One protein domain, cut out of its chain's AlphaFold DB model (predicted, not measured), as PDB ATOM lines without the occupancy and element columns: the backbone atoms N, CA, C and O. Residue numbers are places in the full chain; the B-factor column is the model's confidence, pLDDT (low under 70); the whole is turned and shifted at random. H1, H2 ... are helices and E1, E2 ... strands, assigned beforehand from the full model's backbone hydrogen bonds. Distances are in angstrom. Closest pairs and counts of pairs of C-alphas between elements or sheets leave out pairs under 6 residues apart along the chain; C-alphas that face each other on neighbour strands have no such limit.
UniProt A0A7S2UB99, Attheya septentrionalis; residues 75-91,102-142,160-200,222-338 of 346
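This is residues 75 to 91, 102 to 142, 160 to 200 and 222 to 338 of the 346 residues of a protein of Attheya septentrionalis (UniProt A0A7S2UB99). A strongly twisted sheet of six strands forms the core, with H1 and H4 over one face and H7 over the other; H2 packs on H4, and its residues 137 to 140 stick out with 141 and 142. The helical hairpin H5 and H6 lies beyond one end of E3 and E4, while the small pair E1 and E5 and the free loop of residues 280 to 288 lie beyond the other end of E4. The 216 printed residues hold seven named helices and eight named strands, in the order H1 E1 H2 H3 H4 E2 E3 H5 H6 E4 E5 E6 E7 H7 E8, class mixed. The large sheet runs E2 E8 E3 E4 E6 E7, antiparallel throughout. The whole is compact, with a radius of gyration of the C-alphas of 19.2 A, and elongated, spanning 65 by 39 by 34 A.

H1, residues 75 to 84, begins at C-alpha 75 (0.375, 35.511, 16.997). E1 is 102 to 104, H2 121 to 140 with 28.2 A, H3 163 to 168, H4 181 to 189 and E2 193 to 197. E3, 229 to 240, measures 32.2 A and bends by 56 degrees at residue 232. H5 is 248 to 253, H6 257 to 263, E4 268 to 273, E5 276 to 278, E6 293 to 296 and E7 304 to 306. H7, 309 to 324, measures 23.9 A; E8, 327 to 337, measures 32.1 A and ends at C-alpha 337 (18.858, 42.905, 1.836).

Helices on both faces of the large sheet make three layers. Within hydrogen-bond range are N 194 and O 335 of the neighbours E2 and E8 at 2.8 A, N 237 and O 330 of E3 and E8 at 2.9 A, N 236 and O 270 of E3 and E4 at 2.9 A, N 273 and O 294 of E4 and E6 at 2.9 A, and N 293 and O 306 of the hairpin E6 and E7 at 2.8 A. H1 is on the sheet at a height of 7.4 A. H4 is on the same face at 8.3 A, H7 on the opposite face. H1 touches H4, C-alphas of Ala 76 and Ile 184 closest at 6.8 A. H2 touches H4 with residues 123 to 131 alone, at a steep tilt of 62 degrees, C-alphas of Ala 128 and Val 183 closest at 5.8 A. H3 only just touches H2, with 3 pairs of C-alphas within 8 A; the closest are Asp 129 and Arg 166, 7.1 A. H5 and H6 touch, C-alphas of Ala 253 and Gly 260 closest at 3.8 A. E4 runs on into E5 across a break of 2 residues; N 103 and O 276 of E1 and E5 are 2.9 A apart. Every O i to N i+4 pair is within hydrogen-bond range in H1 to H5; H7 has 11 of 12, H6 1 of 3, with 2 of 4 O i to N i+3 pairs.

The C-alphas of Ser 142 and Ala 285, the two farthest apart, are 66.5 A apart. Across the cuts, C-alphas 91 and 102 are 17.2 A apart, 142 and 160 21.3 A, and 200 and 222 13.9 A. The links E1 to H2, H3 to H4 and E5 to E6 are long. Mean pLDDT of the printed part is 81.5; 53 residues are under 70, among them 241 to 266 and 279 to 290.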
ATOM      1  N   CYS A  75      -1.027  35.311  16.602       92.06
ATOM      2  CA  CYS A  75       0.375  35.511  16.997       92.06
ATOM      3  C   CYS A  75       1.305  35.771  15.801       92.06
ATOM      4  O   CYS A  75       2.133  36.670  15.853       92.06
ATOM      5  N   ALA A  76       1.118  35.070  14.678       94.19
ATOM      6  CA  ALA A  76       1.952  35.253  13.486       94.19
ATOM      7  C   ALA A  76       1.849  36.662  12.872       94.19
ATOM      8  O   ALA A  76       2.846  37.200  12.403       94.19
ATOM      9  N   ILE A  77       0.653  37.263  12.881       94.38
ATOM     10  CA  ILE A  77       0.442  38.619  12.349       94.38
ATOM     11  C   ILE A  77       1.211  39.617  13.210       94.38
ATOM     12  O   ILE A  77       1.988  40.418  12.695       94.38
ATOM     13  N   HIS A  78       1.036  39.513  14.526       93.88
ATOM     14  CA  HIS A  78       1.701  40.395  15.476       93.88
ATOM     15  C   HIS A  78       3.209  40.175  15.492       93.88
ATOM     16  O   HIS A  78       3.942  41.143  15.581       93.88
ATOM     17  N   ALA A  79       3.698  38.944  15.320       96.00
ATOM     18  CA  ALA A  79       5.125  38.686  15.174       96.00
ATOM     19  C   ALA A  79       5.712  39.428  13.961       96.00
ATOM     20  O   ALA A  79       6.753  40.064  14.089       96.00
ATOM     21  N   VAL A  80       5.033  39.421  12.807       96.19
ATOM     22  CA  VAL A  80       5.477  40.180  11.624       96.19
ATOM     23  C   VAL A  80       5.454  41.689  11.892       96.19
ATOM     24  O   VAL A  80       6.455  42.364  11.651       96.19
ATOM     25  N   ASN A  81       4.353  42.216  12.431       95.00
ATOM     26  CA  ASN A  81       4.210  43.653  12.689       95.00
ATOM     27  C   ASN A  81       5.180  44.150  13.769       95.00
ATOM     28  O   ASN A  81       5.821  45.180  13.587       95.00
ATOM     29  N   ASN A  82       5.361  43.388  14.847       95.44
ATOM     30  CA  ASN A  82       6.298  43.691  15.927       95.44
ATOM     31  C   ASN A  82       7.749  43.617  15.445       95.44
ATOM     32  O   ASN A  82       8.542  44.496  15.774       95.44
ATOM     33  N   LEU A  83       8.108  42.612  14.636       96.00
ATOM     34  CA  LEU A  83       9.449  42.514  14.055       96.00
ATOM     35  C   LEU A  83       9.787  43.773  13.251       96.00
ATOM     36  O   LEU A  83      10.869  44.338  13.411       96.00
ATOM     37  N   LEU A  84       8.852  44.199  12.402       94.19
ATOM     38  CA  LEU A  84       9.033  45.295  11.455       94.19
ATOM     39  C   LEU A  84       8.638  46.670  12.010       94.19
ATOM     40  O   LEU A  84       8.809  47.670  11.320       94.19
ATOM     41  N   GLN A  85       8.150  46.737  13.250       93.06
ATOM     42  CA  GLN A  85       7.662  47.969  13.873       93.06
ATOM     43  C   GLN A  85       6.608  48.683  13.003       93.06
ATOM     44  O   GLN A  85       6.718  49.879  12.728       93.06
ATOM     45  N   LEU A  86       5.609  47.922  12.534       89.75
ATOM     46  CA  LEU A  86       4.508  48.403  11.691       89.75
ATOM     47  C   LEU A  86       3.254  48.620  12.535       89.75
ATOM     48  O   LEU A  86       2.753  47.678  13.143       89.75
ATOM     49  N   ASP A  87       2.746  49.850  12.553       82.69
ATOM     50  CA  ASP A  87       1.541  50.215  13.298       82.69
ATOM     51  C   ASP A  87       0.279  49.988  12.451       82.69
ATOM     52  O   ASP A  87       0.118  50.574  11.380       82.69
ATOM     53  N   SER A  88      -0.645  49.158  12.941       71.94
ATOM     54  CA  SER A  88      -1.942  48.913  12.301       71.94
ATOM     55  C   SER A  88      -2.920  50.095  12.353       71.94
ATOM     56  O   SER A  88      -3.922  50.079  11.637       71.94
ATOM     57  N   ILE A  89      -2.671  51.116  13.180       63.31
ATOM     58  CA  ILE A  89      -3.586  52.253  13.384       63.31
ATOM     59  C   ILE A  89      -3.320  53.398  12.394       63.31
ATOM     60  O   ILE A  89      -4.227  54.182  12.103       63.31
ATOM     61  N   ALA A  90      -2.108  53.479  11.837       58.75
ATOM     62  CA  ALA A  90      -1.650  54.619  11.039       58.75
ATOM     63  C   ALA A  90      -2.445  54.856   9.735       58.75
ATOM     64  O   ALA A  90      -2.389  55.948   9.174       58.75
ATOM     65  N   ASP A  91      -3.235  53.881   9.277       51.78
ATOM     66  CA  ASP A  91      -3.997  53.964   8.025       51.78
ATOM     67  C   ASP A  91      -5.354  54.692   8.146       51.78
ATOM     68  O   ASP A  91      -6.013  54.942   7.132       51.78
ATOM     69  N   TRP A 102      12.544  54.367   9.731       87.75
ATOM     70  CA  TRP A 102      12.981  53.189  10.462       87.75
ATOM     71  C   TRP A 102      14.500  53.122  10.462       87.75
ATOM     72  O   TRP A 102      15.143  53.314   9.428       87.75
ATOM     73  N   ILE A 103      15.070  52.868  11.633       87.75
ATOM     74  CA  ILE A 103      16.511  52.771  11.848       87.75
ATOM     75  C   ILE A 103      16.813  51.406  12.453       87.75
ATOM     76  O   ILE A 103      16.161  50.986  13.409       87.75
ATOM     77  N   CYS A 104      17.826  50.732  11.921       88.19
ATOM     78  CA  CYS A 104      18.404  49.519  12.487       88.19
ATOM     79  C   CYS A 104      19.927  49.676  12.494       88.19
ATOM     80  O   CYS A 104      20.504  50.049  11.477       88.19
ATOM     81  N   ASN A 105      20.578  49.440  13.633       84.12
ATOM     82  CA  ASN A 105      22.034  49.590  13.802       84.12
ATOM     83  C   ASN A 105      22.576  50.943  13.303       84.12
ATOM     84  O   ASN A 105      23.542  51.004  12.543       84.12
ATOM     85  N   GLY A 106      21.875  52.037  13.618       82.94
ATOM     86  CA  GLY A 106      22.217  53.384  13.140       82.94
ATOM     87  C   GLY A 106      22.000  53.627  11.637       82.94
ATOM     88  O   GLY A 106      22.161  54.754  11.174       82.94
ATOM     89  N   THR A 107      21.589  52.613  10.873       84.88
ATOM     90  CA  THR A 107      21.348  52.696   9.428       84.88
ATOM     91  C   THR A 107      19.860  52.886   9.145       84.88
ATOM     92  O   THR A 107      19.014  52.165   9.677       84.88
ATOM     93  N   LYS A 108      19.522  53.861   8.290       88.19
ATOM     94  CA  LYS A 108      18.139  54.086   7.840       88.19
ATOM     95  C   LYS A 108      17.712  52.980   6.877       88.19
ATOM     96  O   LYS A 108      18.423  52.690   5.916       88.19
ATOM     97  N   LEU A 109      16.549  52.385   7.124       87.75
ATOM     98  CA  LEU A 109      16.016  51.306   6.295       87.75
ATOM     99  C   LEU A 109      15.473  51.864   4.969       87.75
ATOM    100  O   LEU A 109      14.711  52.835   4.991       87.75
ATOM    101  N   PRO A 110      15.801  51.255   3.814       86.19
ATOM    102  CA  PRO A 110      15.346  51.710   2.501       86.19
ATOM    103  C   PRO A 110      13.927  51.208   2.169       86.19
ATOM    104  O   PRO A 110      13.676  50.739   1.060       86.19
ATOM    105  N   TRP A 111      12.995  51.252   3.124       84.38
ATOM    106  CA  TRP A 111      11.653  50.706   2.917       84.38
ATOM    107  C   TRP A 111      10.799  51.560   1.980       84.38
ATOM    108  O   TRP A 111      10.714  52.783   2.106       84.38
ATOM    109  N   THR A 112      10.130  50.897   1.039       81.94
ATOM    110  CA  THR A 112       9.117  51.507   0.176       81.94
ATOM    111  C   THR A 112       7.762  51.553   0.882       81.94
ATOM    112  O   THR A 112       7.511  50.817   1.836       81.94
ATOM    113  N   LYS A 113       6.837  52.384   0.383       77.38
ATOM    114  CA  LYS A 113       5.474  52.493   0.935       77.38
ATOM    115  C   LYS A 113       4.742  51.148   1.014       77.38
ATOM    116  O   LYS A 113       3.968  50.939   1.935       77.38
ATOM    117  N   GLU A 114       4.996  50.247   0.069       74.19
ATOM    118  CA  GLU A 114       4.376  48.917   0.036       74.19
ATOM    119  C   GLU A 114       4.927  47.992   1.130       74.19
ATOM    120  O   GLU A 114       4.189  47.177   1.676       74.19
ATOM    121  N   GLN A 115       6.204  48.146   1.497       81.56
ATOM    122  CA  GLN A 115       6.860  47.341   2.536       81.56
ATOM    123  C   GLN A 115       6.445  47.751   3.956       81.56
ATOM    124  O   GLN A 115       6.587  46.962   4.888       81.56
ATOM    125  N   ILE A 116       5.911  48.966   4.103       82.56
ATOM    126  CA  ILE A 116       5.478  49.562   5.373       82.56
ATOM    127  C   ILE A 116       4.028  49.166   5.718       82.56
ATOM    128  O   ILE A 116       3.543  49.446   6.810       82.56
ATOM    129  N   LEU A 117       3.317  48.477   4.819       88.31
ATOM    130  CA  LEU A 117       1.942  48.071   5.091       88.31
ATOM    131  C   LEU A 117       1.894  46.998   6.193       88.31
ATOM    132  O   LEU A 117       2.557  45.956   6.054       88.31
ATOM    133  N   PRO A 118       1.095  47.202   7.258       91.19
ATOM    134  CA  PRO A 118       0.962  46.229   8.331       91.19
ATOM    135  C   PRO A 118       0.412  44.913   7.778       91.19
ATOM    136  O   PRO A 118      -0.451  44.883   6.895       91.19
ATOM    137  N   ALA A 119       0.929  43.801   8.289       93.25
ATOM    138  CA  ALA A 119       0.422  42.487   7.952       93.25
ATOM    139  C   ALA A 119      -1.021  42.360   8.440       93.25
ATOM    140  O   ALA A 119      -1.352  42.683   9.582       93.25
ATOM    141  N   THR A 120      -1.896  41.871   7.562       93.25
ATOM    142  CA  THR A 120      -3.315  41.690   7.888       93.25
ATOM    143  C   THR A 120      -3.700  40.222   7.880       93.25
ATOM    144  O   THR A 120      -3.108  39.391   7.190       93.25
ATOM    145  N   LYS A 121      -4.783  39.895   8.590       92.50
ATOM    146  CA  LYS A 121      -5.346  38.540   8.559       92.50
ATOM    147  C   LYS A 121      -5.700  38.107   7.137       92.50
ATOM    148  O   LYS A 121      -5.467  36.961   6.782       92.50
ATOM    149  N   LYS A 122      -6.257  39.022   6.339       93.12
ATOM    150  CA  LYS A 122      -6.608  38.748   4.943       93.12
ATOM    151  C   LYS A 122      -5.361  38.401   4.128       93.12
ATOM    152  O   LYS A 122      -5.380  37.417   3.409       93.12
ATOM    153  N   GLU A 123      -4.283  39.167   4.290       93.81
ATOM    154  CA  GLU A 123      -3.022  38.905   3.594       93.81
ATOM    155  C   GLU A 123      -2.470  37.509   3.912       93.81
ATOM    156  O   GLU A 123      -2.154  36.761   2.989       93.81
ATOM    157  N   LEU A 124      -2.374  37.139   5.194       94.94
ATOM    158  CA  LEU A 124      -1.855  35.823   5.582       94.94
ATOM    159  C   LEU A 124      -2.802  34.684   5.165       94.94
ATOM    160  O   LEU A 124      -2.331  33.621   4.766       94.94
ATOM    161  N   ASP A 125      -4.120  34.902   5.204       93.50
ATOM    162  CA  ASP A 125      -5.110  33.950   4.686       93.50
ATOM    163  C   ASP A 125      -4.938  33.719   3.173       93.50
ATOM    164  O   ASP A 125      -4.979  32.571   2.728       93.50
ATOM    165  N   ASP A 126      -4.719  34.786   2.397       93.81
ATOM    166  CA  ASP A 126      -4.518  34.725   0.945       93.81
ATOM    167  C   ASP A 126      -3.190  34.026   0.596       93.81
ATOM    168  O   ASP A 126      -3.136  33.216  -0.331       93.81
ATOM    169  N   ILE A 127      -2.121  34.283   1.365       95.44
ATOM    170  CA  ILE A 127      -0.832  33.581   1.229       95.44
ATOM    171  C   ILE A 127      -1.005  32.085   1.509       95.44
ATOM    172  O   ILE A 127      -0.576  31.257   0.706       95.44
ATOM    173  N   ALA A 128      -1.648  31.729   2.622       94.62
ATOM    174  CA  ALA A 128      -1.867  30.335   2.995       94.62
ATOM    175  C   ALA A 128      -2.726  29.587   1.961       94.62
ATOM    176  O   ALA A 128      -2.445  28.428   1.645       94.62
ATOM    177  N   ASP A 129      -3.748  30.245   1.402       93.06
ATOM    178  CA  ASP A 129      -4.551  29.691   0.309       93.06
ATOM    179  C   ASP A 129      -3.703  29.489  -0.959       93.06
ATOM    180  O   ASP A 129      -3.774  28.428  -1.579       93.06
ATOM    181  N   GLY A 130      -2.843  30.450  -1.308       93.25
ATOM    182  CA  GLY A 130      -1.907  30.326  -2.427       93.25
ATOM    183  C   GLY A 130      -0.954  29.136  -2.285       93.25
ATOM    184  O   GLY A 130      -0.825  28.341  -3.215       93.25
ATOM    185  N   LEU A 131      -0.340  28.966  -1.111       94.00
ATOM    186  CA  LEU A 131       0.549  27.834  -0.833       94.00
ATOM    187  C   LEU A 131      -0.199  26.494  -0.905       94.00
ATOM    188  O   LEU A 131       0.253  25.566  -1.570       94.00
ATOM    189  N   THR A 132      -1.402  26.427  -0.334       91.69
ATOM    190  CA  THR A 132      -2.236  25.212  -0.368       91.69
ATOM    191  C   THR A 132      -2.632  24.827  -1.800       91.69
ATOM    192  O   THR A 132      -2.669  23.645  -2.135       91.69
ATOM    193  N   LEU A 133      -2.925  25.808  -2.665       90.56
ATOM    194  CA  LEU A 133      -3.196  25.560  -4.086       90.56
ATOM    195  C   LEU A 133      -1.978  24.964  -4.792       90.56
ATOM    196  O   LEU A 133      -2.132  24.029  -5.577       90.56
ATOM    197  N   VAL A 134      -0.780  25.483  -4.513       90.44
ATOM    198  CA  VAL A 134       0.470  24.947  -5.066       90.44
ATOM    199  C   VAL A 134       0.688  23.507  -4.602       90.44
ATOM    200  O   VAL A 134       0.930  22.646  -5.443       90.44
ATOM    201  N   GLU A 135       0.518  23.211  -3.309       89.75
ATOM    202  CA  GLU A 135       0.609  21.841  -2.780       89.75
ATOM    203  C   GLU A 135      -0.395  20.897  -3.457       89.75
ATOM    204  O   GLU A 135      -0.024  19.823  -3.928       89.75
ATOM    205  N   CYS A 136      -1.663  21.308  -3.568       85.25
ATOM    206  CA  CYS A 136      -2.705  20.520  -4.227       85.25
ATOM    207  C   CYS A 136      -2.363  20.233  -5.694       85.25
ATOM    208  O   CYS A 136      -2.549  19.107  -6.151       85.25
ATOM    209  N   LYS A 137      -1.830  21.224  -6.423       86.50
ATOM    210  CA  LYS A 137      -1.376  21.043  -7.808       86.50
ATOM    211  C   LYS A 137      -0.235  20.036  -7.878       86.50
ATOM    212  O   LYS A 137      -0.340  19.075  -8.631       86.50
ATOM    213  N   LEU A 138       0.798  20.197  -7.051       85.50
ATOM    214  CA  LEU A 138       1.945  19.285  -7.012       85.50
ATOM    215  C   LEU A 138       1.542  17.838  -6.688       85.50
ATOM    216  O   LEU A 138       2.068  16.917  -7.305       85.50
ATOM    217  N   LEU A 139       0.581  17.638  -5.781       81.94
ATOM    218  CA  LEU A 139       0.053  16.312  -5.439       81.94
ATOM    219  C   LEU A 139      -0.886  15.744  -6.512       81.94
ATOM    220  O   LEU A 139      -0.947  14.538  -6.693       81.94
ATOM    221  N   SER A 140      -1.621  16.584  -7.245       77.56
ATOM    222  CA  SER A 140      -2.491  16.112  -8.335       77.56
ATOM    223  C   SER A 140      -1.716  15.674  -9.583       77.56
ATOM    224  O   SER A 140      -2.172  14.802 -10.316       77.56
ATOM    225  N   LEU A 141      -0.527  16.247  -9.800       65.38
ATOM    226  CA  LEU A 141       0.357  15.925 -10.924       65.38
ATOM    227  C   LEU A 141       1.054  14.563 -10.773       65.38
ATOM    228  O   LEU A 141       1.644  14.077 -11.734       65.38
ATOM    229  N   SER A 142       1.013  13.937  -9.589       56.19
ATOM    230  CA  SER A 142       1.700  12.662  -9.351       56.19
ATOM    231  C   SER A 142       0.924  11.430  -9.817       56.19
ATOM    232  O   SER A 142       1.527  10.360  -9.901       56.19
ATOM    233  N   THR A 160     -10.456  29.370  -6.560       81.06
ATOM    234  CA  THR A 160     -10.753  29.474  -5.131       81.06
ATOM    235  C   THR A 160     -10.759  28.091  -4.497       81.06
ATOM    236  O   THR A 160     -11.507  27.216  -4.936       81.06
ATOM    237  N   LEU A 161      -9.999  27.910  -3.417       83.19
ATOM    238  CA  LEU A 161     -10.042  26.678  -2.631       83.19
ATOM    239  C   LEU A 161     -11.443  26.414  -2.079       83.19
ATOM    240  O   LEU A 161     -12.093  27.292  -1.501       83.19
ATOM    241  N   SER A 162     -11.869  25.158  -2.176       85.62
ATOM    242  CA  SER A 162     -13.047  24.683  -1.462       85.62
ATOM    243  C   SER A 162     -12.842  24.791   0.055       85.62
ATOM    244  O   SER A 162     -11.723  24.715   0.570       85.62
ATOM    245  N   MET A 163     -13.941  24.914   0.806       82.56
ATOM    246  CA  MET A 163     -13.889  24.905   2.277       82.56
ATOM    247  C   MET A 163     -13.209  23.645   2.821       82.56
ATOM    248  O   MET A 163     -12.499  23.723   3.815       82.56
ATOM    249  N   TYR A 164     -13.388  22.504   2.154       81.19
ATOM    250  CA  TYR A 164     -12.738  21.251   2.528       81.19
ATOM    251  C   TYR A 164     -11.211  21.336   2.399       81.19
ATOM    252  O   TYR A 164     -10.500  21.011   3.344       81.19
ATOM    253  N   GLN A 165     -10.704  21.862   1.280       85.50
ATOM    254  CA  GLN A 165      -9.261  22.060   1.091       85.50
ATOM    255  C   GLN A 165      -8.690  23.049   2.112       85.50
ATOM    256  O   GLN A 165      -7.644  22.791   2.695       85.50
ATOM    257  N   ARG A 166      -9.410  24.136   2.415       84.12
ATOM    258  CA  ARG A 166      -8.998  25.095   3.458       84.12
ATOM    259  C   ARG A 166      -8.909  24.463   4.845       84.12
ATOM    260  O   ARG A 166      -8.021  24.810   5.610       84.12
ATOM    261  N   LEU A 167      -9.814  23.540   5.171       80.75
ATOM    262  CA  LEU A 167      -9.795  22.796   6.437       80.75
ATOM    263  C   LEU A 167      -8.650  21.787   6.521       80.75
ATOM    264  O   LEU A 167      -8.283  21.367   7.617       80.75
ATOM    265  N   HIS A 168      -8.139  21.342   5.376       80.56
ATOM    266  CA  HIS A 168      -7.066  20.354   5.290       80.56
ATOM    267  C   HIS A 168      -5.703  20.961   4.957       80.56
ATOM    268  O   HIS A 168      -4.708  20.243   5.011       80.56
ATOM    269  N   SER A 169      -5.645  22.272   4.722       85.69
ATOM    270  CA  SER A 169      -4.406  23.031   4.571       85.69
ATOM    271  C   SER A 169      -3.458  22.793   5.748       85.69
ATOM    272  O   SER A 169      -3.884  22.773   6.906       85.69
ATOM    273  N   ASN A 170      -2.170  22.634   5.444       86.56
ATOM    274  CA  ASN A 170      -1.096  22.612   6.440       86.56
ATOM    275  C   ASN A 170      -0.608  24.028   6.799       86.56
ATOM    276  O   ASN A 170       0.149  24.203   7.752       86.56
ATOM    277  N   HIS A 171      -1.052  25.039   6.045       89.94
ATOM    278  CA  HIS A 171      -0.574  26.415   6.148       89.94
ATOM    279  C   HIS A 171      -1.430  27.295   7.049       89.94
ATOM    280  O   HIS A 171      -0.951  28.326   7.525       89.94
ATOM    281  N   ARG A 172      -2.691  26.913   7.293       88.75
ATOM    282  CA  ARG A 172      -3.549  27.607   8.253       88.75
ATOM    283  C   ARG A 172      -4.628  26.728   8.869       88.75
ATOM    284  O   ARG A 172      -5.243  25.914   8.186       88.75
ATOM    285  N   THR A 173      -4.974  27.029  10.118       82.19
ATOM    286  CA  THR A 173      -6.252  26.612  10.708       82.19
ATOM    287  C   THR A 173      -7.314  27.685  10.454       82.19
ATOM    288  O   THR A 173      -7.161  28.821  10.931       82.19
ATOM    289  N   PRO A 174      -8.421  27.364   9.753       73.62
ATOM    290  CA  PRO A 174      -9.522  28.302   9.573       73.62
ATOM    291  C   PRO A 174     -10.016  28.840  10.921       73.62
ATOM    292  O   PRO A 174     -10.072  28.112  11.907       73.62
ATOM    293  N   VAL A 175     -10.404  30.118  10.967       74.19
ATOM    294  CA  VAL A 175     -10.910  30.836  12.163       74.19
ATOM    295  C   VAL A 175      -9.841  31.218  13.190       74.19
ATOM    296  O   VAL A 175      -9.857  32.352  13.667       74.19
ATOM    297  N   VAL A 176      -8.931  30.304  13.510       77.75
ATOM    298  CA  VAL A 176      -7.963  30.466  14.601       77.75
ATOM    299  C   VAL A 176      -6.748  31.290  14.173       77.75
ATOM    300  O   VAL A 176      -6.283  32.124  14.943       77.75
ATOM    301  N   GLY A 177      -6.300  31.131  12.921       79.25
ATOM    302  CA  GLY A 177      -5.130  31.848  12.405       79.25
ATOM    303  C   GLY A 177      -3.801  31.279  12.900       79.25
ATOM    304  O   GLY A 177      -2.837  32.020  13.044       79.25
ATOM    305  N   ASN A 178      -3.747  29.969  13.153       88.19
ATOM    306  CA  ASN A 178      -2.485  29.260  13.344       88.19
ATOM    307  C   ASN A 178      -1.802  29.107  11.977       88.19
ATOM    308  O   ASN A 178      -2.220  28.254  11.196       88.19
ATOM    309  N   TYR A 179      -0.832  29.970  11.669       92.06
ATOM    310  CA  TYR A 179      -0.137  29.982  10.380       92.06
ATOM    311  C   TYR A 179       1.171  29.184  10.431       92.06
ATOM    312  O   TYR A 179       1.843  29.117  11.465       92.06
ATOM    313  N   SER A 180       1.535  28.576   9.301       93.12
ATOM    314  CA  SER A 180       2.811  27.873   9.157       93.12
ATOM    315  C   SER A 180       3.991  28.831   8.958       93.12
ATOM    316  O   SER A 180       3.813  30.022   8.695       93.12
ATOM    317  N   PHE A 181       5.208  28.295   9.082       95.19
ATOM    318  CA  PHE A 181       6.446  29.045   8.866       95.19
ATOM    319  C   PHE A 181       6.484  29.685   7.470       95.19
ATOM    320  O   PHE A 181       6.782  30.867   7.345       95.19
ATOM    321  N   GLU A 182       6.094  28.933   6.441       96.06
ATOM    322  CA  GLU A 182       6.128  29.346   5.035       96.06
ATOM    323  C   GLU A 182       5.225  30.561   4.774       96.06
ATOM    324  O   GLU A 182       5.536  31.415   3.943       96.06
ATOM    325  N   VAL A 183       4.113  30.678   5.511       96.56
ATOM    326  CA  VAL A 183       3.215  31.838   5.422       96.56
ATOM    327  C   VAL A 183       3.905  33.094   5.951       96.56
ATOM    328  O   VAL A 183       3.845  34.144   5.310       96.56
ATOM    329  N   ILE A 184       4.575  32.985   7.102       96.81
ATOM    330  CA  ILE A 184       5.310  34.093   7.733       96.81
ATOM    331  C   ILE A 184       6.505  34.488   6.868       96.81
ATOM    332  O   ILE A 184       6.710  35.671   6.604       96.81
ATOM    333  N   GLU A 185       7.256  33.502   6.379       96.69
ATOM    334  CA  GLU A 185       8.371  33.713   5.464       96.69
ATOM    335  C   GLU A 185       7.912  34.460   4.207       96.69
ATOM    336  O   GLU A 185       8.477  35.497   3.872       96.69
ATOM    337  N   THR A 186       6.837  34.008   3.556       96.38
ATOM    338  CA  THR A 186       6.301  34.667   2.355       96.38
ATOM    339  C   THR A 186       5.831  36.097   2.653       96.38
ATOM    340  O   THR A 186       6.045  37.006   1.846       96.38
ATOM    341  N   ALA A 187       5.203  36.332   3.811       95.94
ATOM    342  CA  ALA A 187       4.764  37.666   4.225       95.94
ATOM    343  C   ALA A 187       5.946  38.629   4.452       95.94
ATOM    344  O   ALA A 187       5.869  39.806   4.087       95.94
ATOM    345  N   LEU A 188       7.054  38.135   5.006       95.62
ATOM    346  CA  LEU A 188       8.283  38.907   5.199       95.62
ATOM    347  C   LEU A 188       9.050  39.119   3.894       95.62
ATOM    348  O   LEU A 188       9.527  40.226   3.645       95.62
ATOM    349  N   GLN A 189       9.088  38.119   3.012       94.31
ATOM    350  CA  GLN A 189       9.721  38.228   1.697       94.31
ATOM    351  C   GLN A 189       9.070  39.324   0.846       94.31
ATOM    352  O   GLN A 189       9.777  40.100   0.203       94.31
ATOM    353  N   LYS A 190       7.736  39.473   0.904       92.94
ATOM    354  CA  LYS A 190       7.025  40.610   0.282       92.94
ATOM    355  C   LYS A 190       7.515  41.972   0.786       92.94
ATOM    356  O   LYS A 190       7.438  42.957   0.058       92.94
ATOM    357  N   ARG A 191       8.043  42.024   2.010       92.06
ATOM    358  CA  ARG A 191       8.602  43.218   2.658       92.06
ATOM    359  C   ARG A 191      10.129  43.306   2.529       92.06
ATOM    360  O   ARG A 191      10.749  44.172   3.134       92.06
ATOM    361  N   GLY A 192      10.742  42.456   1.700       91.75
ATOM    362  CA  GLY A 192      12.187  42.430   1.452       91.75
ATOM    363  C   GLY A 192      13.012  41.748   2.546       91.75
ATOM    364  O   GLY A 192      14.235  41.875   2.544       91.75
ATOM    365  N   VAL A 193      12.363  41.040   3.472       94.06
ATOM    366  CA  VAL A 193      13.010  40.368   4.601       94.06
ATOM    367  C   VAL A 193      13.048  38.865   4.357       94.06
ATOM    368  O   VAL A 193      12.022  38.241   4.096       94.06
ATOM    369  N   SER A 194      14.231  38.271   4.467       95.00
ATOM    370  CA  SER A 194      14.429  36.822   4.434       95.00
ATOM    371  C   SER A 194      14.490  36.242   5.843       95.00
ATOM    372  O   SER A 194      15.061  36.850   6.750       95.00
ATOM    373  N   LEU A 195      13.925  35.047   6.021       95.62
ATOM    374  CA  LEU A 195      14.087  34.251   7.234       95.62
ATOM    375  C   LEU A 195      15.063  33.105   6.978       95.62
ATOM    376  O   LEU A 195      14.969  32.408   5.975       95.62
ATOM    377  N   SER A 196      15.969  32.874   7.922       94.81
ATOM    378  CA  SER A 196      16.856  31.708   7.926       94.81
ATOM    379  C   SER A 196      16.785  31.013   9.277       94.81
ATOM    380  O   SER A 196      16.795  31.689  10.308       94.81
ATOM    381  N   TRP A 197      16.747  29.679   9.292       94.00
ATOM    382  CA  TRP A 197      16.858  28.925  10.541       94.00
ATOM    383  C   TRP A 197      18.171  29.269  11.248       94.00
ATOM    384  O   TRP A 197      19.226  29.308  10.614       94.00
ATOM    385  N   TYR A 198      18.093  29.555  12.545       91.25
ATOM    386  CA  TYR A 198      19.242  29.964  13.339       91.25
ATOM    387  C   TYR A 198      19.446  28.989  14.489       91.25
ATOM    388  O   TYR A 198      18.590  28.839  15.361       91.25
ATOM    389  N   LYS A 199      20.599  28.324  14.468       89.75
ATOM    390  CA  LYS A 199      21.052  27.435  15.529       89.75
ATOM    391  C   LYS A 199      22.209  28.112  16.243       89.75
ATOM    392  O   LYS A 199      23.160  28.521  15.588       89.75
ATOM    393  N   LEU A 200      22.121  28.226  17.565       86.19
ATOM    394  CA  LEU A 200      23.255  28.682  18.357       86.19
ATOM    395  C   LEU A 200      24.239  27.523  18.522       86.19
ATOM    396  O   LEU A 200      23.871  26.481  19.076       86.19
ATOM    397  N   SER A 222      25.486  40.466  14.349       54.72
ATOM    398  CA  SER A 222      25.130  41.606  13.496       54.72
ATOM    399  C   SER A 222      25.720  41.540  12.081       54.72
ATOM    400  O   SER A 222      25.072  42.043  11.170       54.72
ATOM    401  N   ASN A 223      26.870  40.879  11.873       53.31
ATOM    402  CA  ASN A 223      27.649  40.978  10.621       53.31
ATOM    403  C   ASN A 223      28.061  39.631   9.979       53.31
ATOM    404  O   ASN A 223      29.096  39.550   9.324       53.31
ATOM    405  N   SER A 224      27.290  38.545  10.137       47.38
ATOM    406  CA  SER A 224      27.654  37.251   9.514       47.38
ATOM    407  C   SER A 224      27.244  37.100   8.033       47.38
ATOM    408  O   SER A 224      27.415  36.015   7.473       47.38
ATOM    409  N   GLY A 225      26.636  38.117   7.420       54.09
ATOM    410  CA  GLY A 225      26.239  38.113   6.009       54.09
ATOM    411  C   GLY A 225      27.247  38.864   5.142       54.09
ATOM    412  O   GLY A 225      28.071  39.616   5.654       54.09
ATOM    413  N   SER A 226      27.188  38.674   3.821       62.75
ATOM    414  CA  SER A 226      27.829  39.600   2.872       62.75
ATOM    415  C   SER A 226      27.493  41.053   3.235       62.75
ATOM    416  O   SER A 226      26.407  41.270   3.762       62.75
ATOM    417  N   ASP A 227      28.335  42.031   2.874       68.62
ATOM    418  CA  ASP A 227      28.146  43.482   3.134       68.62
ATOM    419  C   ASP A 227      26.752  44.054   2.757       68.62
ATOM    420  O   ASP A 227      26.426  45.196   3.076       68.62
ATOM    421  N   ASP A 228      25.926  43.264   2.070       83.19
ATOM    422  CA  ASP A 228      24.584  43.582   1.598       83.19
ATOM    423  C   ASP A 228      23.448  43.069   2.503       83.19
ATOM    424  O   ASP A 228      22.289  43.402   2.255       83.19
ATOM    425  N   GLU A 229      23.740  42.290   3.547       87.38
ATOM    426  CA  GLU A 229      22.741  41.713   4.452       87.38
ATOM    427  C   GLU A 229      22.829  42.313   5.853       87.38
ATOM    428  O   GLU A 229      23.882  42.315   6.484       87.38
ATOM    429  N   MET A 230      21.689  42.760   6.379       90.00
ATOM    430  CA  MET A 230      21.589  43.305   7.730       90.00
ATOM    431  C   MET A 230      20.597  42.505   8.566       90.00
ATOM    432  O   MET A 230      19.444  42.324   8.174       90.00
ATOM    433  N   VAL A 231      21.017  42.060   9.751       92.38
ATOM    434  CA  VAL A 231      20.122  41.401  10.710       92.38
ATOM    435  C   VAL A 231      19.236  42.451  11.374       92.38
ATOM    436  O   VAL A 231      19.732  43.354  12.044       92.38
ATOM    437  N   ILE A 232      17.922  42.318  11.201       94.06
ATOM    438  CA  ILE A 232      16.935  43.250  11.772       94.06
ATOM    439  C   ILE A 232      16.256  42.700  13.031       94.06
ATOM    440  O   ILE A 232      15.672  43.454  13.812       94.06
ATOM    441  N   GLY A 233      16.318  41.383  13.233       95.56
ATOM    442  CA  GLY A 233      15.548  40.714  14.270       95.56
ATOM    443  C   GLY A 233      15.613  39.194  14.233       95.56
ATOM    444  O   GLY A 233      16.291  38.586  13.404       95.56
ATOM    445  N   TYR A 234      14.846  38.594  15.135       97.19
ATOM    446  CA  TYR A 234      14.605  37.163  15.218       97.19
ATOM    447  C   TYR A 234      13.105  36.907  15.371       97.19
ATOM    448  O   TYR A 234      12.395  37.692  15.993       97.19
ATOM    449  N   ILE A 235      12.623  35.796  14.830       97.31
ATOM    450  CA  ILE A 235      11.288  35.268  15.101       97.31
ATOM    451  C   ILE A 235      11.447  33.952  15.841       97.31
ATOM    452  O   ILE A 235      12.258  33.106  15.464       97.31
ATOM    453  N   LEU A 236      10.655  33.782  16.890       96.12
ATOM    454  CA  LEU A 236      10.638  32.577  17.691       96.12
ATOM    455  C   LEU A 236       9.295  31.890  17.513       96.12
ATOM    456  O   LEU A 236       8.245  32.528  17.545       96.12
ATOM    457  N   ASN A 237       9.358  30.580  17.316       94.31
ATOM    458  CA  ASN A 237       8.202  29.705  17.265       94.31
ATOM    459  C   ASN A 237       8.235  28.786  18.470       94.31
ATOM    460  O   ASN A 237       9.068  27.884  18.517       94.31
ATOM    461  N   LYS A 238       7.344  29.002  19.426       90.88
ATOM    462  CA  LYS A 238       7.167  28.109  20.561       90.88
ATOM    463  C   LYS A 238       6.040  27.135  20.243       90.88
ATOM    464  O   LYS A 238       4.889  27.537  20.088       90.88
ATOM    465  N   VAL A 239       6.367  25.853  20.135       86.62
ATOM    466  CA  VAL A 239       5.375  24.783  20.042       86.62
ATOM    467  C   VAL A 239       5.153  24.266  21.455       86.62
ATOM    468  O   VAL A 239       6.045  23.670  22.056       86.62
ATOM    469  N   ASP A 240       3.984  24.568  22.016       74.50
ATOM    470  CA  ASP A 240       3.591  24.029  23.312       74.50
ATOM    471  C   ASP A 240       3.156  22.573  23.117       74.50
ATOM    472  O   ASP A 240       2.103  22.318  22.520       74.50
ATOM    473  N   ASP A 241       3.936  21.606  23.616       63.53
ATOM    474  CA  ASP A 241       3.456  20.230  23.616       63.53
ATOM    475  C   ASP A 241       2.310  20.122  24.621       63.53
ATOM    476  O   ASP A 241       2.374  20.564  25.771       63.53
ATOM    477  N   ALA A 242       1.219  19.519  24.160       54.94
ATOM    478  CA  ALA A 242      -0.018  19.311  24.900       54.94
ATOM    479  C   ALA A 242       0.123  18.277  26.040       54.94
ATOM    480  O   ALA A 242      -0.732  17.398  26.179       54.94
ATOM    481  N   GLU A 243       1.214  18.300  26.806       50.19
ATOM    482  CA  GLU A 243       1.453  17.358  27.904       50.19
ATOM    483  C   GLU A 243       0.939  17.860  29.264       50.19
ATOM    484  O   GLU A 243       0.978  17.127  30.246       50.19
ATOM    485  N   GLY A 244       0.350  19.058  29.319       47.88
ATOM    486  CA  GLY A 244      -0.381  19.555  30.486       47.88
ATOM    487  C   GLY A 244      -1.880  19.244  30.421       47.88
ATOM    488  O   GLY A 244      -2.596  19.779  29.579       47.88
ATOM    489  N   ASP A 245      -2.332  18.377  31.323       47.72
ATOM    490  CA  ASP A 245      -3.711  17.993  31.641       47.72
ATOM    491  C   ASP A 245      -4.834  19.024  31.344       47.72
ATOM    492  O   ASP A 245      -4.742  20.206  31.662       47.72
ATOM    493  N   THR A 246      -5.986  18.507  30.879       47.09
ATOM    494  CA  THR A 246      -7.357  19.093  30.923       47.09
ATOM    495  C   THR A 246      -7.939  19.923  29.766       47.09
ATOM    496  O   THR A 246      -9.032  20.475  29.932       47.09
ATOM    497  N   CYS A 247      -7.386  19.951  28.550       47.47
ATOM    498  CA  CYS A 247      -8.154  20.552  27.449       47.47
ATOM    499  C   CYS A 247      -9.184  19.550  26.881       47.47
ATOM    500  O   CYS A 247      -8.869  18.573  26.200       47.47
ATOM    501  N   TRP A 248     -10.469  19.806  27.147       53.03
ATOM    502  CA  TRP A 248     -11.621  19.115  26.547       53.03
ATOM    503  C   TRP A 248     -11.482  18.926  25.022       53.03
ATOM    504  O   TRP A 248     -11.973  17.943  24.467       53.03
ATOM    505  N   GLY A 249     -10.746  19.824  24.356       54.44
ATOM    506  CA  GLY A 249     -10.384  19.751  22.943       54.44
ATOM    507  C   GLY A 249      -9.770  18.417  22.521       54.44
ATOM    508  O   GLY A 249     -10.183  17.898  21.493       54.44
ATOM    509  N   ARG A 250      -8.891  17.787  23.317       53.31
ATOM    510  CA  ARG A 250      -8.255  16.503  22.949       53.31
ATOM    511  C   ARG A 250      -9.247  15.332  22.947       53.31
ATOM    512  O   ARG A 250      -9.204  14.484  22.060       53.31
ATOM    513  N   GLN A 251     -10.189  15.313  23.895       56.84
ATOM    514  CA  GLN A 251     -11.242  14.289  23.953       56.84
ATOM    515  C   GLN A 251     -12.259  14.436  22.810       56.84
ATOM    516  O   GLN A 251     -12.732  13.434  22.270       56.84
ATOM    517  N   TYR A 252     -12.583  15.669  22.407       58.78
ATOM    518  CA  TYR A 252     -13.453  15.916  21.251       58.78
ATOM    519  C   TYR A 252     -12.724  15.746  19.910       58.78
ATOM    520  O   TYR A 252     -13.327  15.247  18.963       58.78
ATOM    521  N   ALA A 253     -11.430  16.073  19.843       54.72
ATOM    522  CA  ALA A 253     -10.557  15.852  18.690       54.72
ATOM    523  C   ALA A 253     -10.498  14.379  18.278       54.72
ATOM    524  O   ALA A 253     -10.570  14.060  17.096       54.72
ATOM    525  N   GLN A 254     -10.438  13.475  19.261       57.22
ATOM    526  CA  GLN A 254     -10.470  12.029  19.020       57.22
ATOM    527  C   GLN A 254     -11.819  11.538  18.476       57.22
ATOM    528  O   GLN A 254     -11.879  10.488  17.842       57.22
ATOM    529  N   ARG A 255     -12.912  12.269  18.730       59.25
ATOM    530  CA  ARG A 255     -14.267  11.881  18.303       59.25
ATOM    531  C   ARG A 255     -14.685  12.507  16.982       59.25
ATOM    532  O   ARG A 255     -15.521  11.936  16.290       59.25
ATOM    533  N   LEU A 256     -14.130  13.666  16.639       58.75
ATOM    534  CA  LEU A 256     -14.418  14.385  15.407       58.75
ATOM    535  C   LEU A 256     -13.083  14.804  14.771       58.75
ATOM    536  O   LEU A 256     -12.463  15.751  15.260       58.75
ATOM    537  N   PRO A 257     -12.640  14.157  13.675       54.81
ATOM    538  CA  PRO A 257     -11.313  14.387  13.090       54.81
ATOM    539  C   PRO A 257     -11.095  15.838  12.637       54.81
ATOM    540  O   PRO A 257      -9.971  16.321  12.591       54.81
ATOM    541  N   PHE A 258     -12.179  16.568  12.364       56.88
ATOM    542  CA  PHE A 258     -12.129  17.990  12.043       56.88
ATOM    543  C   PHE A 258     -11.931  18.887  13.270       56.88
ATOM    544  O   PHE A 258     -11.349  19.951  13.128       56.88
ATOM    545  N   VAL A 259     -12.374  18.482  14.467       59.53
ATOM    546  CA  VAL A 259     -12.265  19.285  15.699       59.53
ATOM    547  C   VAL A 259     -10.827  19.327  16.213       59.53
ATOM    548  O   VAL A 259     -10.408  20.360  16.722       59.53
ATOM    549  N   GLY A 260     -10.046  18.261  16.016       55.03
ATOM    550  CA  GLY A 260      -8.646  18.213  16.453       55.03
ATOM    551  C   GLY A 260      -7.796  19.357  15.924       55.03
ATOM    552  O   GLY A 260      -7.189  20.064  16.717       55.03
ATOM    553  N   ARG A 261      -7.881  19.642  14.622       56.78
ATOM    554  CA  ARG A 261      -7.130  20.740  13.993       56.78
ATOM    555  C   ARG A 261      -7.536  22.142  14.462       56.78
ATOM    556  O   ARG A 261      -6.746  23.071  14.338       56.78
ATOM    557  N   TYR A 262      -8.750  22.319  14.994       59.47
ATOM    558  CA  TYR A 262      -9.194  23.611  15.540       59.47
ATOM    559  C   TYR A 262      -8.680  23.884  16.953       59.47
ATOM    560  O   TYR A 262      -8.652  25.040  17.367       59.47
ATOM    561  N   PHE A 263      -8.329  22.832  17.695       55.31
ATOM    562  CA  PHE A 263      -7.934  22.913  19.101       55.31
ATOM    563  C   PHE A 263      -6.530  22.358  19.354       55.31
ATOM    564  O   PHE A 263      -6.167  22.133  20.509       55.31
ATOM    565  N   GLU A 264      -5.749  22.123  18.299       56.66
ATOM    566  CA  GLU A 264      -4.331  21.816  18.433       56.66
ATOM    567  C   GLU A 264      -3.646  22.997  19.145       56.66
ATOM    568  O   GLU A 264      -3.781  24.135  18.683       56.66
ATOM    569  N   PRO A 265      -2.960  22.768  20.284       61.69
ATOM    570  CA  PRO A 265      -2.097  23.777  20.890       61.69
ATOM    571  C   PRO A 265      -0.998  24.068  19.874       61.69
ATOM    572  O   PRO A 265      -0.194  23.208  19.531       61.69
ATOM    573  N   GLY A 266      -1.144  25.209  19.211       68.81
ATOM    574  CA  GLY A 266      -0.893  25.196  17.777       68.81
ATOM    575  C   GLY A 266       0.511  25.593  17.381       68.81
ATOM    576  O   GLY A 266       1.100  24.921  16.545       68.81
ATOM    577  N   ARG A 267       0.971  26.713  17.930       84.00
ATOM    578  CA  ARG A 267       2.251  27.410  17.743       84.00
ATOM    579  C   ARG A 267       2.042  28.802  18.325       84.00
ATOM    580  O   ARG A 267       0.978  29.399  18.143       84.00
ATOM    581  N   HIS A 268       3.056  29.338  18.977       90.94
ATOM    582  CA  HIS A 268       3.087  30.730  19.386       90.94
ATOM    583  C   HIS A 268       4.273  31.422  18.734       90.94
ATOM    584  O   HIS A 268       5.416  30.993  18.890       90.94
ATOM    585  N   TRP A 269       3.982  32.479  17.985       94.56
ATOM    586  CA  TRP A 269       4.973  33.260  17.259       94.56
ATOM    587  C   TRP A 269       5.185  34.593  17.963       94.56
ATOM    588  O   TRP A 269       4.223  35.314  18.214       94.56
ATOM    589  N   TYR A 270       6.439  34.945  18.227       95.69
ATOM    590  CA  TYR A 270       6.803  36.266  18.731       95.69
ATOM    591  C   TYR A 270       8.113  36.748  18.119       95.69
ATOM    592  O   TYR A 270       8.878  35.970  17.540       95.69
ATOM    593  N   ALA A 271       8.347  38.053  18.211       97.38
ATOM    594  CA  ALA A 271       9.455  38.709  17.541       97.38
ATOM    595  C   ALA A 271      10.451  39.304  18.531       97.38
ATOM    596  O   ALA A 271      10.095  39.764  19.613       97.38
ATOM    597  N   ILE A 272      11.706  39.344  18.111       97.19
ATOM    598  CA  ILE A 272      12.766  40.144  18.706       97.19
ATOM    599  C   ILE A 272      13.221  41.108  17.626       97.19
ATOM    600  O   ILE A 272      13.552  40.675  16.524       97.19
ATOM    601  N   THR A 273      13.246  42.401  17.915       95.31
ATOM    602  CA  THR A 273      13.619  43.417  16.928       95.31
ATOM    603  C   THR A 273      14.669  44.365  17.471       95.31
ATOM    604  O   THR A 273      14.722  44.650  18.672       95.31
ATOM    605  N   ARG A 274      15.510  44.858  16.564       91.12
ATOM    606  CA  ARG A 274      16.420  45.983  16.803       91.12
ATOM    607  C   ARG A 274      15.964  47.255  16.081       91.12
ATOM    608  O   ARG A 274      16.580  48.310  16.243       91.12
ATOM    609  N   ILE A 275      14.876  47.166  15.312       88.00
ATOM    610  CA  ILE A 275      14.315  48.272  14.537       88.00
ATOM    611  C   ILE A 275      13.710  49.317  15.471       88.00
ATOM    612  O   ILE A 275      13.128  49.009  16.514       88.00
ATOM    613  N   ARG A 276      13.849  50.582  15.077       87.06
ATOM    614  CA  ARG A 276      13.307  51.742  15.784       87.06
ATOM    615  C   ARG A 276      12.633  52.672  14.820       87.06
ATOM    616  O   ARG A 276      13.079  52.807  13.685       87.06
ATOM    617  N   ILE A 277      11.639  53.375  15.330       82.81
ATOM    618  CA  ILE A 277      11.017  54.490  14.643       82.81
ATOM    619  C   ILE A 277      11.693  55.770  15.139       82.81
ATOM    620  O   ILE A 277      11.691  56.063  16.334       82.81
ATOM    621  N   GLU A 278      12.299  56.520  14.222       81.00
ATOM    622  CA  GLU A 278      12.818  57.859  14.491       81.00
ATOM    623  C   GLU A 278      11.622  58.765  14.821       81.00
ATOM    624  O   GLU A 278      10.792  59.073  13.960       81.00
ATOM    625  N   GLY A 279      11.485  59.121  16.100       67.44
ATOM    626  CA  GLY A 279      10.497  60.095  16.545       67.44
ATOM    627  C   GLY A 279      10.845  61.492  16.032       67.44
ATOM    628  O   GLY A 279      12.012  61.854  15.910       67.44
ATOM    629  N   THR A 280       9.832  62.315  15.765       55.03
ATOM    630  CA  THR A 280       9.999  63.729  15.375       55.03
ATOM    631  C   THR A 280      10.508  64.623  16.508       55.03
ATOM    632  O   THR A 280      10.775  65.804  16.293       55.03
ATOM    633  N   THR A 281      10.625  64.099  17.725       54.41
ATOM    634  CA  THR A 281      11.157  64.824  18.874       54.41
ATOM    635  C   THR A 281      12.673  64.888  18.767       54.41
ATOM    636  O   THR A 281      13.360  63.881  18.930       54.41
ATOM    637  N   THR A 282      13.192  66.084  18.480       52.75
ATOM    638  CA  THR A 282      14.624  66.393  18.534       52.75
ATOM    639  C   THR A 282      15.223  65.817  19.817       52.75
ATOM    640  O   THR A 282      14.743  66.181  20.893       52.75
ATOM    641  N   PRO A 283      16.234  64.934  19.729       53.22
ATOM    642  CA  PRO A 283      16.840  64.344  20.910       53.22
ATOM    643  C   PRO A 283      17.372  65.466  21.800       53.22
ATOM    644  O   PRO A 283      18.159  66.306  21.354       53.22
ATOM    645  N   THR A 284      16.922  65.496  23.053       53.00
ATOM    646  CA  THR A 284      17.490  66.369  24.079       53.00
ATOM    647  C   THR A 284      18.990  66.092  24.128       53.00
ATOM    648  O   THR A 284      19.407  64.947  24.313       53.00
ATOM    649  N   ALA A 285      19.800  67.122  23.875       49.22
ATOM    650  CA  ALA A 285      21.244  67.005  23.711       49.22
ATOM    651  C   ALA A 285      21.883  66.324  24.938       49.22
ATOM    652  O   ALA A 285      22.075  66.961  25.969       49.22
ATOM    653  N   GLY A 286      22.187  65.027  24.833       54.78
ATOM    654  CA  GLY A 286      22.866  64.266  25.888       54.78
ATOM    655  C   GLY A 286      22.419  62.812  26.058       54.78
ATOM    656  O   GLY A 286      23.225  62.002  26.506       54.78
ATOM    657  N   ALA A 287      21.196  62.444  25.663       51.41
ATOM    658  CA  ALA A 287      20.731  61.058  25.748       51.41
ATOM    659  C   ALA A 287      20.955  60.340  24.409       51.41
ATOM    660  O   ALA A 287      20.200  60.524  23.454       51.41
ATOM    661  N   ALA A 288      22.018  59.537  24.317       54.62
ATOM    662  CA  ALA A 288      22.183  58.635  23.183       54.62
ATOM    663  C   ALA A 288      21.022  57.620  23.191       54.62
ATOM    664  O   ALA A 288      20.767  57.016  24.236       54.62
ATOM    665  N   PRO A 289      20.309  57.416  22.070       59.19
ATOM    666  CA  PRO A 289      19.234  56.432  22.011       59.19
ATOM    667  C   PRO A 289      19.818  55.043  22.296       59.19
ATOM    668  O   PRO A 289      20.646  54.553  21.531       59.19
ATOM    669  N   SER A 290      19.404  54.413  23.398       64.38
ATOM    670  CA  SER A 290      19.977  53.157  23.907       64.38
ATOM    671  C   SER A 290      19.886  52.057  22.857       64.38
ATOM    672  O   SER A 290      18.789  51.601  22.578       64.38
ATOM    673  N   GLU A 291      20.982  51.651  22.209       75.19
ATOM    674  CA  GLU A 291      21.019  50.722  21.059       75.19
ATOM    675  C   GLU A 291      20.761  49.237  21.421       75.19
ATOM    676  O   GLU A 291      21.524  48.359  21.048       75.19
ATOM    677  N   GLY A 292      19.699  48.944  22.179       86.94
ATOM    678  CA  GLY A 292      19.300  47.587  22.561       86.94
ATOM    679  C   GLY A 292      18.323  46.853  21.628       86.94
ATOM    680  O   GLY A 292      17.690  47.440  20.740       86.94
ATOM    681  N   TRP A 293      18.193  45.552  21.897       93.62
ATOM    682  CA  TRP A 293      17.199  44.622  21.355       93.62
ATOM    683  C   TRP A 293      15.938  44.604  22.209       93.62
ATOM    684  O   TRP A 293      16.012  44.762  23.428       93.62
ATOM    685  N   ARG A 294      14.789  44.340  21.585       94.69
ATOM    686  CA  ARG A 294      13.499  44.250  22.276       94.69
ATOM    687  C   ARG A 294      12.778  42.963  21.927       94.69
ATOM    688  O   ARG A 294      12.582  42.679  20.747       94.69
ATOM    689  N   VAL A 295      12.370  42.209  22.941       96.31
ATOM    690  CA  VAL A 295      11.503  41.034  22.798       96.31
ATOM    691  C   VAL A 295      10.057  41.484  22.910       96.31
ATOM    692  O   VAL A 295       9.640  42.037  23.928       96.31
ATOM    693  N   LEU A 296       9.302  41.229  21.850       95.81
ATOM    694  CA  LEU A 296       7.922  41.645  21.666       95.81
ATOM    695  C   LEU A 296       7.050  40.400  21.533       95.81
ATOM    696  O   LEU A 296       6.736  39.934  20.433       95.81
ATOM    697  N   ASP A 297       6.679  39.860  22.689       95.19
ATOM    698  CA  ASP A 297       5.695  38.793  22.790       95.19
ATOM    699  C   ASP A 297       4.291  39.396  22.826       95.19
ATOM    700  O   ASP A 297       3.987  40.243  23.665       95.19
ATOM    701  N   SER A 298       3.439  38.987  21.890       91.94
ATOM    702  CA  SER A 298       2.077  39.498  21.772       91.94
ATOM    703  C   SER A 298       1.134  38.963  22.857       91.94
ATOM    704  O   SER A 298       0.062  39.540  23.048       91.94
ATOM    705  N   ASP A 299       1.523  37.900  23.570       90.69
ATOM    706  CA  ASP A 299       0.793  37.353  24.725       90.69
ATOM    707  C   ASP A 299       1.251  37.976  26.061       90.69
ATOM    708  O   ASP A 299       0.542  37.917  27.066       90.69
ATOM    709  N   SER A 300       2.412  38.639  26.071       90.56
ATOM    710  CA  SER A 300       2.953  39.330  27.243       90.56
ATOM    711  C   SER A 300       2.617  40.825  27.243       90.56
ATOM    712  O   SER A 300       2.542  41.469  26.201       90.56
ATOM    713  N   ASP A 301       2.445  41.394  28.436       89.31
ATOM    714  CA  ASP A 301       2.340  42.844  28.655       89.31
ATOM    715  C   ASP A 301       3.713  43.521  28.787       89.31
ATOM    716  O   ASP A 301       3.813  44.745  28.758       89.31
ATOM    717  N   THR A 302       4.776  42.735  28.974       91.75
ATOM    718  CA  THR A 302       6.114  43.252  29.267       91.75
ATOM    719  C   THR A 302       7.018  43.130  28.052       91.75
ATOM    720  O   THR A 302       7.246  42.023  27.559       91.75
ATOM    721  N   VAL A 303       7.605  44.249  27.635       92.75
ATOM    722  CA  VAL A 303       8.712  44.266  26.675       92.75
ATOM    723  C   VAL A 303      10.004  43.963  27.426       92.75
ATOM    724  O   VAL A 303      10.316  44.632  28.411       92.75
ATOM    725  N   LEU A 304      10.750  42.948  26.983       94.38
ATOM    726  CA  LEU A 304      12.088  42.683  27.519       94.38
ATOM    727  C   LEU A 304      13.105  43.436  26.671       94.38
ATOM    728  O   LEU A 304      13.155  43.237  25.457       94.38
ATOM    729  N   GLU A 305      13.916  44.275  27.304       93.69
ATOM    730  CA  GLU A 305      14.982  45.010  26.632       93.69
ATOM    731  C   GLU A 305      16.347  44.419  26.992       93.69
ATOM    732  O   GLU A 305      16.628  44.140  28.157       93.69
ATOM    733  N   TYR A 306      17.197  44.240  25.984       92.81
ATOM    734  CA  TYR A 306      18.581  43.802  26.143       92.81
ATOM    735  C   TYR A 306      19.507  44.874  25.594       92.81
ATOM    736  O   TYR A 306      19.398  45.250  24.426       92.81
ATOM    737  N   ALA A 307      20.430  45.365  26.417       88.38
ATOM    738  CA  ALA A 307      21.267  46.509  26.059       88.38
ATOM    739  C   ALA A 307      22.341  46.156  25.019       88.38
ATOM    740  O   ALA A 307      22.865  47.037  24.343       88.38
ATOM    741  N   ASN A 308      22.699  44.876  24.916       87.75
ATOM    742  CA  ASN A 308      23.801  44.395  24.095       87.75
ATOM    743  C   ASN A 308      23.510  43.009  23.494       87.75
ATOM    744  O   ASN A 308      22.637  42.269  23.953       87.75
ATOM    745  N   ASP A 309      24.286  42.647  22.471       88.56
ATOM    746  CA  ASP A 309      24.167  41.359  21.772       88.56
ATOM    747  C   ASP A 309      24.447  40.159  22.699       88.56
ATOM    748  O   ASP A 309      23.881  39.085  22.508       88.56
ATOM    749  N   LEU A 310      25.282  40.334  23.733       87.81
ATOM    750  CA  LEU A 310      25.630  39.286  24.701       87.81
ATOM    751  C   LEU A 310      24.418  38.852  25.537       87.81
ATOM    752  O   LEU A 310      24.210  37.660  25.767       87.81
ATOM    753  N   GLU A 311      23.638  39.809  26.028       91.25
ATOM    754  CA  GLU A 311      22.417  39.549  26.787       91.25
ATOM    755  C   GLU A 311      21.370  38.847  25.926       91.25
ATOM    756  O   GLU A 311      20.814  37.832  26.356       91.25
ATOM    757  N   LEU A 312      21.179  39.313  24.686       93.38
ATOM    758  CA  LEU A 312      20.294  38.641  23.738       93.38
ATOM    759  C   LEU A 312      20.764  37.209  23.461       93.38
ATOM    760  O   LEU A 312      19.959  36.281  23.478       93.38
ATOM    761  N   TRP A 313      22.059  37.002  23.232       91.38
ATOM    762  CA  TRP A 313      22.603  35.671  22.971       91.38
ATOM    763  C   TRP A 313      22.381  34.722  24.153       91.38
ATOM    764  O   TRP A 313      21.942  33.590  23.961       91.38
ATOM    765  N   LYS A 314      22.598  35.189  25.394       91.94
ATOM    766  CA  LYS A 314      22.285  34.415  26.608       91.94
ATOM    767  C   LYS A 314      20.803  34.052  26.674       91.94
ATOM    768  O   LYS A 314      20.476  32.918  27.025       91.94
ATOM    769  N   TYR A 315      19.921  34.983  26.316       94.12
ATOM    770  CA  TYR A 315      18.482  34.739  26.260       94.12
ATOM    771  C   TYR A 315      18.121  33.683  25.207       94.12
ATOM    772  O   TYR A 315      17.507  32.670  25.548       94.12
ATOM    773  N   LEU A 316      18.572  33.847  23.961       93.69
ATOM    774  CA  LEU A 316      18.338  32.886  22.879       93.69
ATOM    775  C   LEU A 316      18.886  31.495  23.222       93.69
ATOM    776  O   LEU A 316      18.211  30.487  23.008       93.69
ATOM    777  N   ARG A 317      20.071  31.431  23.839       91.06
ATOM    778  CA  ARG A 317      20.655  30.177  24.323       91.06
ATOM    779  C   ARG A 317      19.819  29.545  25.429       91.06
ATOM    780  O   ARG A 317      19.638  28.333  25.426       91.06
ATOM    781  N   SER A 318      19.291  30.339  26.363       91.75
ATOM    782  CA  SER A 318      18.415  29.819  27.419       91.75
ATOM    783  C   SER A 318      17.151  29.178  26.837       91.75
ATOM    784  O   SER A 318      16.768  28.090  27.258       91.75
ATOM    785  N   ILE A 319      16.569  29.784  25.799       90.94
ATOM    786  CA  ILE A 319      15.413  29.241  25.082       90.94
ATOM    787  C   ILE A 319      15.778  27.947  24.352       90.94
ATOM    788  O   ILE A 319      15.036  26.970  24.441       90.94
ATOM    789  N   GLN A 320      16.928  27.911  23.671       88.19
ATOM    790  CA  GLN A 320      17.387  26.714  22.966       88.19
ATOM    791  C   GLN A 320      17.719  25.559  23.921       88.19
ATOM    792  O   GLN A 320      17.371  24.418  23.642       88.19
ATOM    793  N   ASN A 321      18.319  25.833  25.078       85.62
ATOM    794  CA  ASN A 321      18.615  24.804  26.079       85.62
ATOM    795  C   ASN A 321      17.342  24.272  26.757       85.62
ATOM    796  O   ASN A 321      17.246  23.079  27.058       85.62
ATOM    797  N   ASN A 322      16.337  25.134  26.941       80.94
ATOM    798  CA  ASN A 322      15.022  24.739  27.444       80.94
ATOM    799  C   ASN A 322      14.246  23.837  26.461       80.94
ATOM    800  O   ASN A 322      13.270  23.214  26.872       80.94
ATOM    801  N   MET A 323      14.706  23.677  25.210       66.25
ATOM    802  CA  MET A 323      14.150  22.701  24.256       66.25
ATOM    803  C   MET A 323      14.353  21.236  24.681       66.25
ATOM    804  O   MET A 323      13.820  20.337  24.041       66.25
ATOM    805  N   THR A 324      15.127  20.971  25.738       58.59
ATOM    806  CA  THR A 324      15.241  19.625  26.327       58.59
ATOM    807  C   THR A 324      13.991  19.196  27.109       58.59
ATOM    808  O   THR A 324      13.874  18.023  27.458       58.59
ATOM    809  N   GLY A 325      13.055  20.117  27.372       60.97
ATOM    810  CA  GLY A 325      11.717  19.808  27.878       60.97
ATOM    811  C   GLY A 325      10.693  19.549  26.765       60.97
ATOM    812  O   GLY A 325      11.010  19.607  25.581       60.97
ATOM    813  N   ASN A 326       9.434  19.329  27.151       66.19
ATOM    814  CA  ASN A 326       8.276  19.120  26.264       66.19
ATOM    815  C   ASN A 326       7.839  20.394  25.504       66.19
ATOM    816  O   ASN A 326       6.654  20.695  25.397       66.19
ATOM    817  N   THR A 327       8.765  21.251  25.089       72.81
ATOM    818  CA  THR A 327       8.430  22.425  24.281       72.81
ATOM    819  C   THR A 327       9.518  22.625  23.249       72.81
ATOM    820  O   THR A 327      10.602  23.130  23.559       72.81
ATOM    821  N   ALA A 328       9.229  22.254  22.008       81.19
ATOM    822  CA  ALA A 328      10.104  22.564  20.893       81.19
ATOM    823  C   ALA A 328       9.980  24.058  20.568       81.19
ATOM    824  O   ALA A 328       8.941  24.528  20.105       81.19
ATOM    825  N   THR A 329      11.047  24.820  20.807       89.00
ATOM    826  CA  THR A 329      11.148  26.185  20.280       89.00
ATOM    827  C   THR A 329      11.976  26.156  18.997       89.00
ATOM    828  O   THR A 329      12.830  25.299  18.821       89.00
ATOM    829  N   SER A 330      11.720  27.038  18.043       92.75
ATOM    830  CA  SER A 330      12.574  27.233  16.866       92.75
ATOM    831  C   SER A 330      12.894  28.709  16.731       92.75
ATOM    832  O   SER A 330      12.021  29.546  16.953       92.75
ATOM    833  N   ILE A 331      14.142  29.019  16.391       95.06
ATOM    834  CA  ILE A 331      14.629  30.390  16.252       95.06
ATOM    835  C   ILE A 331      14.931  30.632  14.777       95.06
ATOM    836  O   ILE A 331      15.620  29.847  14.121       95.06
ATOM    837  N   PHE A 332      14.407  31.732  14.253       96.12
ATOM    838  CA  PHE A 332      14.615  32.174  12.884       96.12
ATOM    839  C   PHE A 332      15.248  33.553  12.913       96.12
ATOM    840  O   PHE A 332      14.751  34.460  13.574       96.12
ATOM    841  N   ARG A 333      16.354  33.720  12.199       95.62
ATOM    842  CA  ARG A 333      17.013  35.011  12.015       95.62
ATOM    843  C   ARG A 333      16.369  35.735  10.836       95.62
ATOM    844  O   ARG A 333      16.221  35.136   9.772       95.62
ATOM    845  N   ALA A 334      16.008  36.999  11.037       96.06
ATOM    846  CA  ALA A 334      15.442  37.865  10.013       96.06
ATOM    847  C   ALA A 334      16.512  38.812   9.462       96.06
ATOM    848  O   ALA A 334      17.110  39.594  10.208       96.06
ATOM    849  N   THR A 335      16.740  38.750   8.152       94.25
ATOM    850  CA  THR A 335      17.726  39.570   7.443       94.25
ATOM    851  C   THR A 335      17.063  40.430   6.376       94.25
ATOM    852  O   THR A 335      16.163  39.985   5.667       94.25
ATOM    853  N   LEU A 336      17.507  41.678   6.266       92.00
ATOM    854  CA  LEU A 336      17.113  42.624   5.229       92.00
ATOM    855  C   LEU A 336      18.250  42.749   4.213       92.00
ATOM    856  O   LEU A 336      19.398  42.969   4.592       92.00
ATOM    857  N   GLN A 337      17.918  42.647   2.928       88.12
ATOM    858  CA  GLN A 337      18.858  42.905   1.836       88.12
ATOM    859  C   GLN A 337      18.914  44.417   1.571       88.12
ATOM    860  O   GLN A 337      17.912  45.017   1.181       88.12
ATOM    861  N   LEU A 338      20.068  45.046   1.796       80.81
ATOM    862  CA  LEU A 338      20.253  46.496   1.661       80.81
ATOM    863  C   LEU A 338      20.408  46.944   0.205       80.81
ATOM    864  O   LEU A 338      20.022  48.061  -0.141       80.81
TER     865      LEU A 338